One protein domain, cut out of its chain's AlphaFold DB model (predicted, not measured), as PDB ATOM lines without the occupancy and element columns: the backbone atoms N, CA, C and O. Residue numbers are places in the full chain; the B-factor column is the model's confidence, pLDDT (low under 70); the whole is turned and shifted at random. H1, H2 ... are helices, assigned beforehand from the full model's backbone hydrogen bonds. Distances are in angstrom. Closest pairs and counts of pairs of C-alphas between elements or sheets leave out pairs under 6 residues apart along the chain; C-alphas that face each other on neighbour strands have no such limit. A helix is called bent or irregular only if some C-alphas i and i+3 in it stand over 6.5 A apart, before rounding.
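What this domain is: This is residues 8 to 96 of the 107 residues of an uncharacterized protein of Desulfobacteraceae bacterium (UniProt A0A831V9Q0). Five short helices are strung along an open, flat chain with hardly any packing between them: H1 and H2 make a corner at one end of the longest axis, H3 and H4 follow each other on the other side, and H5 makes a separate arm. The long unnamed stretch of residues 24 to 45 runs between the H1-H2 end and H3, and the link from H4 to H5 passes across it. The printed part has 89 residues, with helices H1 to H5 in that order, no named strand, and an all helix class. It is loose, with a radius of gyration of the C-alphas of 17.6 A and spans of 51 by 41 by 17 A.

Where its parts are: H1, residues 8 to 16, begins at C-alpha 8 (-35.835, 31.036, -12.310) and is 12.9 A long from first to last C-alpha. H2, residues 19 to 23, measures 6.1 A. H3, residues 46 to 57, measures 16.4 A and begins at C-alpha 46 (-27.698, 14.854, 15.188). H4, residues 63 to 71, measures 12.8 A. H5, residues 82 to 94, measures 19.3 A and ends at C-alpha 94 (-51.013, 13.125, -13.375); it is irregular, with C-alphas 84 and 87 7.4 A apart.

How they stand to each other: H1 and H2 only just touch, only at the corner, with 3 pairs of C-alphas within 8 A; the closest are those of Leu 14 and Ile 20, 6.1 A apart. H3, H4 and H5 touch no helix. H3 and H4 are apart, though a tight link of 5 residues joins them. Every O i to N i+4 pair is within hydrogen-bond range in H2, H3 and H4, against 4 of 5 in H1 and 5 of 9 in H5.

The domain as a whole: The C-alphas farthest apart are those of Asp 22 and Gly 45, 51.8 A. The printed part has no cut. The link from H2 to H3, 22 residues, is long. No printed residue is under 70 in pLDDT.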
ATOM      1  N   THR A   8     -37.165  30.548 -12.706       89.50
ATOM      2  CA  THR A   8     -35.835  31.036 -12.310       89.50
ATOM      3  C   THR A   8     -34.776  30.858 -13.403       89.50
ATOM      4  O   THR A   8     -33.837  31.642 -13.473       89.50
ATOM      5  N   ILE A   9     -34.902  29.840 -14.265       89.56
ATOM      6  CA  ILE A   9     -33.990  29.631 -15.403       89.56
ATOM      7  C   ILE A   9     -34.329  30.587 -16.545       89.56
ATOM      8  O   ILE A   9     -33.422  31.137 -17.168       89.56
ATOM      9  N   TYR A  10     -35.619  30.822 -16.792       91.69
ATOM     10  CA  TYR A  10     -36.069  31.833 -17.749       91.69
ATOM     11  C   TYR A  10     -35.582  33.234 -17.340       91.69
ATOM     12  O   TYR A  10     -34.914  33.903 -18.123       91.69
ATOM     13  N   GLU A  11     -35.804  33.625 -16.083       89.75
ATOM     14  CA  GLU A  11     -35.350  34.895 -15.499       89.75
ATOM     15  C   GLU A  11     -33.820  35.043 -15.541       89.75
ATOM     16  O   GLU A  11     -33.305  36.098 -15.910       89.75
ATOM     17  N   TYR A  12     -33.075  33.979 -15.222       87.31
ATOM     18  CA  TYR A  12     -31.614  33.974 -15.347       87.31
ATOM     19  C   TYR A  12     -31.159  34.172 -16.801       87.31
ATOM     20  O   TYR A  12     -30.214  34.914 -17.065       87.31
ATOM     21  N   SER A  13     -31.844  33.536 -17.754       90.00
ATOM     22  CA  SER A  13     -31.501  33.630 -19.176       90.00
ATOM     23  C   SER A  13     -31.769  35.028 -19.742       90.00
ATOM     24  O   SER A  13     -30.965  35.514 -20.537       90.00
ATOM     25  N   LEU A  14     -32.836  35.703 -19.292       89.56
ATOM     26  CA  LEU A  14     -33.138  37.094 -19.659       89.56
ATOM     27  C   LEU A  14     -31.988  38.046 -19.321       89.56
ATOM     28  O   LEU A  14     -31.608  38.873 -20.149       89.56
ATOM     29  N   ALA A  15     -31.388  37.890 -18.138       85.38
ATOM     30  CA  ALA A  15     -30.282  38.740 -17.699       85.38
ATOM     31  C   ALA A  15     -29.051  38.655 -18.624       85.38
ATOM     32  O   ALA A  15     -28.289  39.617 -18.720       85.38
ATOM     33  N   GLY A  16     -28.855  37.519 -19.305       86.06
ATOM     34  CA  GLY A  16     -27.752  37.294 -20.244       86.06
ATOM     35  C   GLY A  16     -28.109  37.487 -21.721       86.06
ATOM     36  O   GLY A  16     -27.201  37.558 -22.550       86.06
ATOM     37  N   ASN A  17     -29.397  37.552 -22.076       91.00
ATOM     38  CA  ASN A  17     -29.853  37.669 -23.461       91.00
ATOM     39  C   ASN A  17     -31.228  38.364 -23.561       91.00
ATOM     40  O   ASN A  17     -32.261  37.692 -23.508       91.00
ATOM     41  N   PRO A  18     -31.253  39.688 -23.803       88.00
ATOM     42  CA  PRO A  18     -32.495  40.456 -23.905       88.00
ATOM     43  C   PRO A  18     -33.438  40.007 -25.029       88.00
ATOM     44  O   PRO A  18     -34.645  40.180 -24.909       88.00
ATOM     45  N   ARG A  19     -32.927  39.362 -26.093       93.31
ATOM     46  CA  ARG A  19     -33.751  38.892 -27.228       93.31
ATOM     47  C   ARG A  19     -34.827  37.888 -26.819       93.31
ATOM     48  O   ARG A  19     -35.789  37.689 -27.545       93.31
ATOM     49  N   ILE A  20     -34.659  37.235 -25.671       92.31
ATOM     50  CA  ILE A  20     -35.631  36.276 -25.144       92.31
ATOM     51  C   ILE A  20     -36.994  36.943 -24.884       92.31
ATOM     52  O   ILE A  20     -38.011  36.282 -25.069       92.31
ATOM     53  N   GLU A  21     -37.035  38.223 -24.497       88.50
ATOM     54  CA  GLU A  21     -38.294  38.970 -24.327       88.50
ATOM     55  C   GLU A  21     -38.995  39.258 -25.661       88.50
ATOM     56  O   GLU A  21     -40.223  39.238 -25.724       88.50
ATOM     57  N   ASP A  22     -38.224  39.471 -26.728       92.50
ATOM     58  CA  ASP A  22     -38.758  39.760 -28.061       92.50
ATOM     59  C   ASP A  22     -39.206  38.488 -28.800       92.50
ATOM     60  O   ASP A  22     -40.107  38.527 -29.639       92.50
ATOM     61  N   GLU A  23     -38.559  37.354 -28.516       94.06
ATOM     62  CA  GLU A  23     -38.719  36.111 -29.278       94.06
ATOM     63  C   GLU A  23     -39.577  35.053 -28.572       94.06
ATOM     64  O   GLU A  23     -40.138  34.184 -29.245       94.06
ATOM     65  N   LEU A  24     -39.707  35.100 -27.240       94.31
ATOM     66  CA  LEU A  24     -40.518  34.149 -26.475       94.31
ATOM     67  C   LEU A  24     -41.725  34.833 -25.834       94.31
ATOM     68  O   LEU A  24     -41.614  35.882 -25.209       94.31
ATOM     69  N   PHE A  25     -42.878  34.166 -25.890       93.56
ATOM     70  CA  PHE A  25     -44.087  34.586 -25.185       93.56
ATOM     71  C   PHE A  25     -44.565  33.484 -24.234       93.56
ATOM     72  O   PHE A  25     -44.597  32.302 -24.580       93.56
ATOM     73  N   ILE A  26     -44.931  33.866 -23.009       93.81
ATOM     74  CA  ILE A  26     -45.400  32.924 -21.987       93.81
ATOM     75  C   ILE A  26     -46.870  32.592 -22.257       93.81
ATOM     76  O   ILE A  26     -47.748  33.423 -22.044       93.81
ATOM     77  N   VAL A  27     -47.132  31.359 -22.697       96.06
ATOM     78  CA  VAL A  27     -48.489  30.859 -22.995       96.06
ATOM     79  C   VAL A  27     -49.253  30.370 -21.768       96.06
ATOM     80  O   VAL A  27     -50.478  30.426 -21.743       96.06
ATOM     81  N   ALA A  28     -48.538  29.864 -20.764       94.25
ATOM     82  CA  ALA A  28     -49.104  29.285 -19.554       94.25
ATOM     83  C   ALA A  28     -48.062  29.289 -18.428       94.25
ATOM     84  O   ALA A  28     -46.856  29.352 -18.679       94.25
ATOM     85  N   ARG A  29     -48.532  29.194 -17.184       93.06
ATOM     86  CA  ARG A  29     -47.705  28.977 -15.991       93.06
ATOM     87  C   ARG A  29     -48.311  27.831 -15.191       93.06
ATOM     88  O   ARG A  29     -49.532  27.746 -15.102       93.06
ATOM     89  N   SER A  30     -47.467  26.958 -14.648       88.62
ATOM     90  CA  SER A  30     -47.911  25.955 -13.683       88.62
ATOM     91  C   SER A  30     -48.243  26.617 -12.348       88.62
ATOM     92  O   SER A  30     -47.818  27.746 -12.080       88.62
ATOM     93  N   GLU A  31     -48.915  25.867 -11.481       87.00
ATOM     94  CA  GLU A  31     -48.921  26.175 -10.055       87.00
ATOM     95  C   GLU A  31     -47.484  26.219  -9.495       87.00
ATOM     96  O   GLU A  31     -46.562  25.636 -10.092       87.00
ATOM     97  N   PRO A  32     -47.263  26.926  -8.372       86.38
ATOM     98  CA  PRO A  32     -45.972  26.947  -7.703       86.38
ATOM     99  C   PRO A  32     -45.493  25.534  -7.369       86.38
ATOM    100  O   PRO A  32     -46.230  24.722  -6.818       86.38
ATOM    101  N   VAL A  33     -44.226  25.271  -7.667       86.94
ATOM    102  CA  VAL A  33     -43.540  24.030  -7.294       86.94
ATOM    103  C   VAL A  33     -42.491  24.327  -6.231       86.94
ATOM    104  O   VAL A  33     -41.947  25.441  -6.215       86.94
ATOM    105  N   PRO A  34     -42.178  23.367  -5.345       89.25
ATOM    106  CA  PRO A  34     -41.104  23.545  -4.380       89.25
ATOM    107  C   PRO A  34     -39.783  23.884  -5.075       89.25
ATOM    108  O   PRO A  34     -39.489  23.452  -6.194       89.25
ATOM    109  N   SER A  35     -38.962  24.680  -4.390       87.94
ATOM    110  CA  SER A  35     -37.573  24.867  -4.801       87.94
ATOM    111  C   SER A  35     -36.741  23.630  -4.446       87.94
ATOM    112  O   SER A  35     -37.209  22.712  -3.780       87.94
ATOM    113  N   ASN A  36     -35.483  23.619  -4.874       87.94
ATOM    114  CA  ASN A  36     -34.564  22.539  -4.538       87.94
ATOM    115  C   ASN A  36     -34.288  22.528  -3.026       87.94
ATOM    116  O   ASN A  36     -34.013  23.577  -2.438       87.94
ATOM    117  N   GLY A  37     -34.294  21.336  -2.434       90.88
ATOM    118  CA  GLY A  37     -33.903  21.099  -1.048       90.88
ATOM    119  C   GLY A  37     -32.466  20.612  -0.917       90.88
ATOM    120  O   GLY A  37     -31.874  20.084  -1.858       90.88
ATOM    121  N   LEU A  38     -31.915  20.768   0.287       93.06
ATOM    122  CA  LEU A  38     -30.679  20.111   0.697       93.06
ATOM    123  C   LEU A  38     -31.036  18.918   1.581       93.06
ATOM    124  O   LEU A  38     -31.665  19.089   2.623       93.06
ATOM    125  N   CYS A  39     -30.610  17.722   1.181       91.50
ATOM    126  CA  CYS A  39     -30.769  16.510   1.976       91.50
ATOM    127  C   CYS A  39     -29.451  16.145   2.662       91.50
ATOM    128  O   CYS A  39     -28.366  16.363   2.119       91.50
ATOM    129  N   ILE A  40     -29.553  15.562   3.853       90.75
ATOM    130  CA  ILE A  40     -28.416  15.066   4.626       90.75
ATOM    131  C   ILE A  40     -28.509  13.550   4.755       90.75
ATOM    132  O   ILE A  40     -29.602  12.993   4.857       90.75
ATOM    133  N   MET A  41     -27.354  12.886   4.788       90.81
ATOM    134  CA  MET A  41     -27.298  11.444   5.013       90.81
ATOM    135  C   MET A  41     -27.763  11.095   6.438       90.81
ATOM    136  O   MET A  41     -27.302  11.733   7.390       90.81
ATOM    137  N   PRO A  42     -28.570  10.033   6.626       86.06
ATOM    138  CA  PRO A  42     -29.045   9.615   7.951       86.06
ATOM    139  C   PRO A  42     -27.929   9.260   8.945       86.06
ATOM    140  O   PRO A  42     -28.141   9.266  10.154       86.06
ATOM    141  N   THR A  43     -26.734   8.939   8.444       93.75
ATOM    142  CA  THR A  43     -25.559   8.569   9.244       93.75
ATOM    143  C   THR A  43     -24.845   9.764   9.883       93.75
ATOM    144  O   THR A  43     -23.970   9.568  10.728       93.75
ATOM    145  N   VAL A  44     -25.195  11.001   9.513       94.62
ATOM    146  CA  VAL A  44     -24.624  12.208  10.124       94.62
ATOM    147  C   VAL A  44     -25.179  12.372  11.541       94.62
ATOM    148  O   VAL A  44     -26.384  12.308  11.775       94.62
ATOM    149  N   GLY A  45     -24.296  12.598  12.516       96.62
ATOM    150  CA  GLY A  45     -24.697  12.775  13.913       96.62
ATOM    151  C   GLY A  45     -25.620  13.983  14.112       96.62
ATOM    152  O   GLY A  45     -25.373  15.057  13.565       96.62
ATOM    153  N   LYS A  46     -26.653  13.833  14.954       94.50
ATOM    154  CA  LYS A  46     -27.698  14.854  15.188       94.50
ATOM    155  C   LYS A  46     -27.150  16.236  15.557       94.50
ATOM    156  O   LYS A  46     -27.698  17.244  15.130       94.50
ATOM    157  N   GLU A  47     -26.061  16.286  16.319       96.69
ATOM    158  CA  GLU A  47     -25.415  17.547  16.696       96.69
ATOM    159  C   GLU A  47     -24.846  18.291  15.477       96.69
ATOM    160  O   GLU A  47     -25.008  19.504  15.356       96.69
ATOM    161  N   ALA A  48     -24.214  17.569  14.548       96.19
ATOM    162  CA  ALA A  48     -23.691  18.152  13.317       96.19
ATOM    163  C   ALA A  48     -24.828  18.630  12.402       96.19
ATOM    164  O   ALA A  48     -24.721  19.709  11.823       96.19
ATOM    165  N   ILE A  49     -25.930  17.870  12.330       95.06
ATOM    166  CA  ILE A  49     -27.136  18.272  11.591       95.06
ATOM    167  C   ILE A  49     -27.681  19.592  12.144       95.06
ATOM    168  O   ILE A  49     -27.871  20.535  11.380       95.06
ATOM    169  N   ALA A  50     -27.864  19.690  13.465       95.88
ATOM    170  CA  ALA A  50     -28.379  20.900  14.104       95.88
ATOM    171  C   ALA A  50     -27.473  22.114  13.844       95.88
ATOM    172  O   ALA A  50     -27.955  23.174  13.452       95.88
ATOM    173  N   LYS A  51     -26.150  21.945  13.979       97.25
ATOM    174  CA  LYS A  51     -25.171  23.004  13.686       97.25
ATOM    175  C   LYS A  51     -25.240  23.473  12.232       97.25
ATOM    176  O   LYS A  51     -25.207  24.678  11.989       97.25
ATOM    177  N   LEU A  52     -25.348  22.548  11.275       96.19
ATOM    178  CA  LEU A  52     -25.460  22.904   9.862       96.19
ATOM    179  C   LEU A  52     -26.777  23.629   9.569       96.19
ATOM    180  O   LEU A  52     -26.764  24.645   8.878       96.19
ATOM    181  N   GLN A  53     -27.894  23.135  10.107       96.12
ATOM    182  CA  GLN A  53     -29.205  23.751   9.917       96.12
ATOM    183  C   GLN A  53     -29.211  25.195  10.429       96.12
ATOM    184  O   GLN A  53     -29.572  26.098   9.677       96.12
ATOM    185  N   THR A  54     -28.728  25.438  11.653       97.75
ATOM    186  CA  THR A  54     -28.589  26.799  12.192       97.75
ATOM    187  C   THR A  54     -27.705  27.667  11.297       97.75
ATOM    188  O   THR A  54     -28.118  28.755  10.905       97.75
ATOM    189  N   ALA A  55     -26.525  27.174  10.900       97.38
ATOM    190  CA  ALA A  55     -25.600  27.937  10.063       97.38
ATOM    191  C   ALA A  55     -26.208  28.345   8.708       97.38
ATOM    192  O   ALA A  55     -25.965  29.456   8.239       97.38
ATOM    193  N   LEU A  56     -27.002  27.473   8.077       97.44
ATOM    194  CA  LEU A  56     -27.661  27.765   6.801       97.44
ATOM    195  C   LEU A  56     -28.836  28.738   6.965       97.44
ATOM    196  O   LEU A  56     -28.950  29.689   6.192       97.44
ATOM    197  N   LEU A  57     -29.694  28.528   7.968       97.88
ATOM    198  CA  LEU A  57     -30.872  29.371   8.207       97.88
ATOM    199  C   LEU A  57     -30.507  30.794   8.646       97.88
ATOM    200  O   LEU A  57     -31.256  31.729   8.374       97.88
ATOM    201  N   GLU A  58     -29.351  30.965   9.287       98.25
ATOM    202  CA  GLU A  58     -28.834  32.266   9.721       98.25
ATOM    203  C   GLU A  58     -27.820  32.875   8.739       98.25
ATOM    204  O   GLU A  58     -27.278  33.957   8.983       98.25
ATOM    205  N   LEU A  59     -27.568  32.227   7.597       98.00
ATOM    206  CA  LEU A  59     -26.564  32.681   6.633       98.00
ATOM    207  C   LEU A  59     -26.866  34.088   6.087       98.00
ATOM    208  O   LEU A  59     -25.961  34.824   5.707       98.00
ATOM    209  N   ASP A  60     -28.128  34.515   6.074       98.38
ATOM    210  CA  ASP A  60     -28.531  35.847   5.615       98.38
ATOM    211  C   ASP A  60     -28.209  36.976   6.617       98.38
ATOM    212  O   ASP A  60     -28.269  38.161   6.259       98.38
ATOM    213  N   LYS A  61     -27.850  36.646   7.866       98.25
ATOM    214  CA  LYS A  61     -27.655  37.632   8.942       98.25
ATOM    215  C   LYS A  61     -26.343  38.400   8.825       98.25
ATOM    216  O   LYS A  61     -26.293  39.578   9.188       98.25
ATOM    217  N   THR A  62     -25.305  37.809   8.239       97.88
ATOM    218  CA  THR A  62     -23.981  38.441   8.096       97.88
ATOM    219  C   THR A  62     -23.756  38.995   6.687       97.88
ATOM    220  O   THR A  62     -24.406  38.589   5.722       97.88
ATOM    221  N   ALA A  63     -22.849  39.966   6.545       97.94
ATOM    222  CA  ALA A  63     -22.517  40.519   5.230       97.94
ATOM    223  C   ALA A  63     -21.815  39.475   4.350       97.94
ATOM    224  O   ALA A  63     -22.074  39.389   3.151       97.94
ATOM    225  N   GLU A  64     -20.963  38.660   4.960       97.88
ATOM    226  CA  GLU A  64     -20.250  37.549   4.345       97.88
ATOM    227  C   GLU A  64     -21.231  36.480   3.865       97.88
ATOM    228  O   GLU A  64     -21.174  36.069   2.709       97.88
ATOM    229  N   GLY A  65     -22.187  36.083   4.707       98.00
ATOM    230  CA  GLY A  65     -23.189  35.094   4.333       98.00
ATOM    231  C   GLY A  65     -24.139  35.593   3.239       98.00
ATOM    232  O   GLY A  65     -24.443  34.848   2.307       98.00
ATOM    233  N   ARG A  66     -24.494  36.887   3.226       98.19
ATOM    234  CA  ARG A  66     -25.215  37.491   2.088       98.19
ATOM    235  C   ARG A  66     -24.424  37.445   0.779       98.19
ATOM    236  O   ARG A  66     -25.030  37.218  -0.264       98.19
ATOM    237  N   LYS A  67     -23.095  37.608   0.809       98.00
ATOM    238  CA  LYS A  67     -22.247  37.427  -0.389       98.00
ATOM    239  C   LYS A  67     -22.257  35.974  -0.873       98.00
ATOM    240  O   LYS A  67     -22.345  35.735  -2.072       98.00
ATOM    241  N   VAL A  68     -22.223  35.005   0.046       97.62
ATOM    242  CA  VAL A  68     -22.359  33.577  -0.297       97.62
ATOM    243  C   VAL A  68     -23.714  33.306  -0.961       97.62
ATOM    244  O   VAL A  68     -23.763  32.689  -2.020       97.62
ATOM    245  N   LEU A  69     -24.804  33.818  -0.388       96.94
ATOM    246  CA  LEU A  69     -26.156  33.669  -0.935       96.94
ATOM    247  C   LEU A  69     -26.304  34.305  -2.325       96.94
ATOM    248  O   LEU A  69     -26.917  33.701  -3.203       96.94
ATOM    249  N   GLN A  70     -25.686  35.465  -2.565       94.75
ATOM    250  CA  GLN A  70     -25.653  36.099  -3.889       94.75
ATOM    251  C   GLN A  70     -24.991  35.206  -4.943       94.75
ATOM    252  O   GLN A  70     -25.541  35.059  -6.032       94.75
ATOM    253  N   ASN A  71     -23.870  34.561  -4.609       93.25
ATOM    254  CA  ASN A  71     -23.195  33.621  -5.512       93.25
ATOM    255  C   ASN A  71     -24.040  32.369  -5.803       93.25
ATOM    256  O   ASN A  71     -23.872  31.741  -6.842       93.25
ATOM    257  N   LEU A  72     -24.952  32.012  -4.896       91.31
ATOM    258  CA  LEU A  72     -25.925  30.933  -5.083       91.31
ATOM    259  C   LEU A  72     -27.208  31.396  -5.790       91.31
ATOM    260  O   LEU A  72     -28.130  30.600  -5.949       91.31
ATOM    261  N   HIS A  73     -27.303  32.675  -6.175       89.75
ATOM    262  CA  HIS A  73     -28.531  33.301  -6.673       89.75
ATOM    263  C   HIS A  73     -29.735  33.096  -5.730       89.75
ATOM    264  O   HIS A  73     -30.883  32.987  -6.161       89.75
ATOM    265  N   ALA A  74     -29.472  33.058  -4.421       92.00
ATOM    266  CA  ALA A  74     -30.453  32.833  -3.368       92.00
ATOM    267  C   ALA A  74     -30.561  34.051  -2.439       92.00
ATOM    268  O   ALA A  74     -29.636  34.849  -2.305       92.00
ATOM    269  N   ARG A  75     -31.709  34.197  -1.764       94.12
ATOM    270  CA  ARG A  75     -31.923  35.268  -0.765       94.12
ATOM    271  C   ARG A  75     -31.656  34.812   0.665       94.12
ATOM    272  O   ARG A  75     -31.187  35.606   1.471       94.12
ATOM    273  N   LYS A  76     -32.009  33.567   0.976       96.94
ATOM    274  CA  LYS A  76     -31.826  32.894   2.267       96.94
ATOM    275  C   LYS A  76     -32.137  31.408   2.099       96.94
ATOM    276  O   LYS A  76     -32.810  31.038   1.134       96.94
ATOM    277  N   PHE A  77     -31.718  30.600   3.061       97.19
ATOM    278  CA  PHE A  77     -32.302  29.279   3.267       97.19
ATOM    279  C   PHE A  77     -33.570  29.402   4.117       97.19
ATOM    280  O   PHE A  77     -33.731  30.350   4.890       97.19
ATOM    281  N   ILE A  78     -34.485  28.457   3.942       96.38
ATOM    282  CA  ILE A  78     -35.681  28.298   4.768       96.38
ATOM    283  C   ILE A  78     -35.795  26.834   5.170       96.38
ATOM    284  O   ILE A  78     -35.196  25.966   4.533       96.38
ATOM    285  N   GLU A  79     -36.548  26.573   6.230       95.31
ATOM    286  CA  GLU A  79     -36.901  25.205   6.588       95.31
ATOM    287  C   GLU A  79     -37.766  24.581   5.495       95.31
ATOM    288  O   GLU A  79     -38.521  25.275   4.812       95.31
ATOM    289  N   THR A  80     -37.621  23.270   5.330       93.88
ATOM    290  CA  THR A  80     -38.428  22.478   4.409       93.88
ATOM    291  C   THR A  80     -38.736  21.123   5.029       93.88
ATOM    292  O   THR A  80     -38.009  20.645   5.905       93.88
ATOM    293  N   SER A  81     -39.823  20.511   4.583       91.62
ATOM    294  CA  SER A  81     -40.289  19.200   5.003       91.62
ATOM    295  C   SER A  81     -40.564  18.313   3.784       91.62
ATOM    296  O   SER A  81     -40.748  18.830   2.682       91.62
ATOM    297  N   PRO A  82     -40.645  16.981   3.952       89.75
ATOM    298  CA  PRO A  82     -41.038  16.090   2.862       89.75
ATOM    299  C   PRO A  82     -42.375  16.472   2.206       89.75
ATOM    300  O   PRO A  82     -42.491  16.355   0.992       89.75
ATOM    301  N   ALA A  83     -43.335  16.988   2.984       90.50
ATOM    302  CA  ALA A  83     -44.655  17.389   2.490       90.50
ATOM    303  C   ALA A  83     -44.607  18.598   1.538       90.50
ATOM    304  O   ALA A  83     -45.485  18.766   0.698       90.50
ATOM    305  N   ASP A  84     -43.551  19.419   1.593       91.44
ATOM    306  CA  ASP A  84     -43.380  20.515   0.628       91.44
ATOM    307  C   ASP A  84     -43.215  19.987  -0.810       91.44
ATOM    308  O   ASP A  84     -43.381  20.738  -1.772       91.44
ATOM    309  N   TYR A  85     -42.884  18.699  -0.959       90.50
ATOM    310  CA  TYR A  85     -42.697  18.016  -2.236       90.50
ATOM    311  C   TYR A  85     -43.929  17.254  -2.722       90.50
ATOM    312  O   TYR A  85     -43.879  16.719  -3.829       90.50
ATOM    313  N   ASP A  86     -45.039  17.266  -1.979       88.81
ATOM    314  CA  ASP A  86     -46.303  16.644  -2.393       88.81
ATOM    315  C   ASP A  86     -46.741  17.069  -3.813       88.81
ATOM    316  O   ASP A  86     -47.019  16.180  -4.621       88.81
ATOM    317  N   PRO A  87     -46.650  18.359  -4.223       89.50
ATOM    318  CA  PRO A  87     -47.004  18.759  -5.587       89.50
ATOM    319  C   PRO A  87     -46.189  18.052  -6.679       89.50
ATOM    320  O   PRO A  87     -46.665  17.873  -7.797       89.50
ATOM    321  N   VAL A  88     -44.947  17.643  -6.390       87.81
ATOM    322  CA  VAL A  88     -44.112  16.900  -7.349       87.81
ATOM    323  C   VAL A  88     -44.673  15.499  -7.573       87.81
ATOM    324  O   VAL A  88     -44.701  15.030  -8.711       87.81
ATOM    325  N   PHE A  89     -45.141  14.843  -6.511       86.50
ATOM    326  CA  PHE A  89     -45.770  13.529  -6.612       86.50
ATOM    327  C   PHE A  89     -47.112  13.608  -7.344       86.50
ATOM    328  O   PHE A  89     -47.348  12.788  -8.231       86.50
ATOM    329  N   ASP A  90     -47.907  14.651  -7.090       87.44
ATOM    330  CA  ASP A  90     -49.140  14.914  -7.838       87.44
ATOM    331  C   ASP A  90     -48.859  15.071  -9.342       87.44
ATOM    332  O   ASP A  90     -49.575  14.526 -10.183       87.44
ATOM    333  N   PHE A  91     -47.795  15.792  -9.722       87.62
ATOM    334  CA  PHE A  91     -47.415  15.925 -11.135       87.62
ATOM    335  C   PHE A  91     -47.002  14.598 -11.764       87.62
ATOM    336  O   PHE A  91     -47.363  14.331 -12.908       87.62
ATOM    337  N   ILE A  92     -46.243  13.779 -11.041       88.56
ATOM    338  CA  ILE A  92     -45.791  12.464 -11.504       88.56
ATOM    339  C   ILE A  92     -46.989  11.546 -11.764       88.56
ATOM    340  O   ILE A  92     -47.051  10.921 -12.825       88.56
ATOM    341  N   GLU A  93     -47.953  11.510 -10.840       88.31
ATOM    342  CA  GLU A  93     -49.183  10.728 -10.985       88.31
ATOM    343  C   GLU A  93     -50.012  11.213 -12.181       88.31
ATOM    344  O   GLU A  93     -50.347  10.423 -13.065       88.31
ATOM    345  N   ASN A  94     -50.256  12.524 -12.273       89.19
ATOM    346  CA  ASN A  94     -51.013  13.125 -13.375       89.19
ATOM    347  C   ASN A  94     -50.345  12.923 -14.745       89.19
ATOM    348  O   ASN A  94     -51.029  12.817 -15.763       89.19
ATOM    349  N   ALA A  95     -49.012  12.866 -14.786       89.62
ATOM    350  CA  ALA A  95     -48.247  12.605 -16.000       89.62
ATOM    351  C   ALA A  95     -48.162  11.109 -16.361       89.62
ATOM    352  O   ALA A  95     -47.613  10.773 -17.410       89.62
ATOM    353  N   GLY A  96     -48.678  10.208 -15.515       91.56
ATOM    354  CA  GLY A  96     -48.580   8.762 -15.716       91.56
ATOM    355  C   GLY A  96     -47.146   8.229 -15.624       91.56
ATOM    356  O   GLY A  96     -46.810   7.256 -16.300       91.56
TER     357      GLY A  96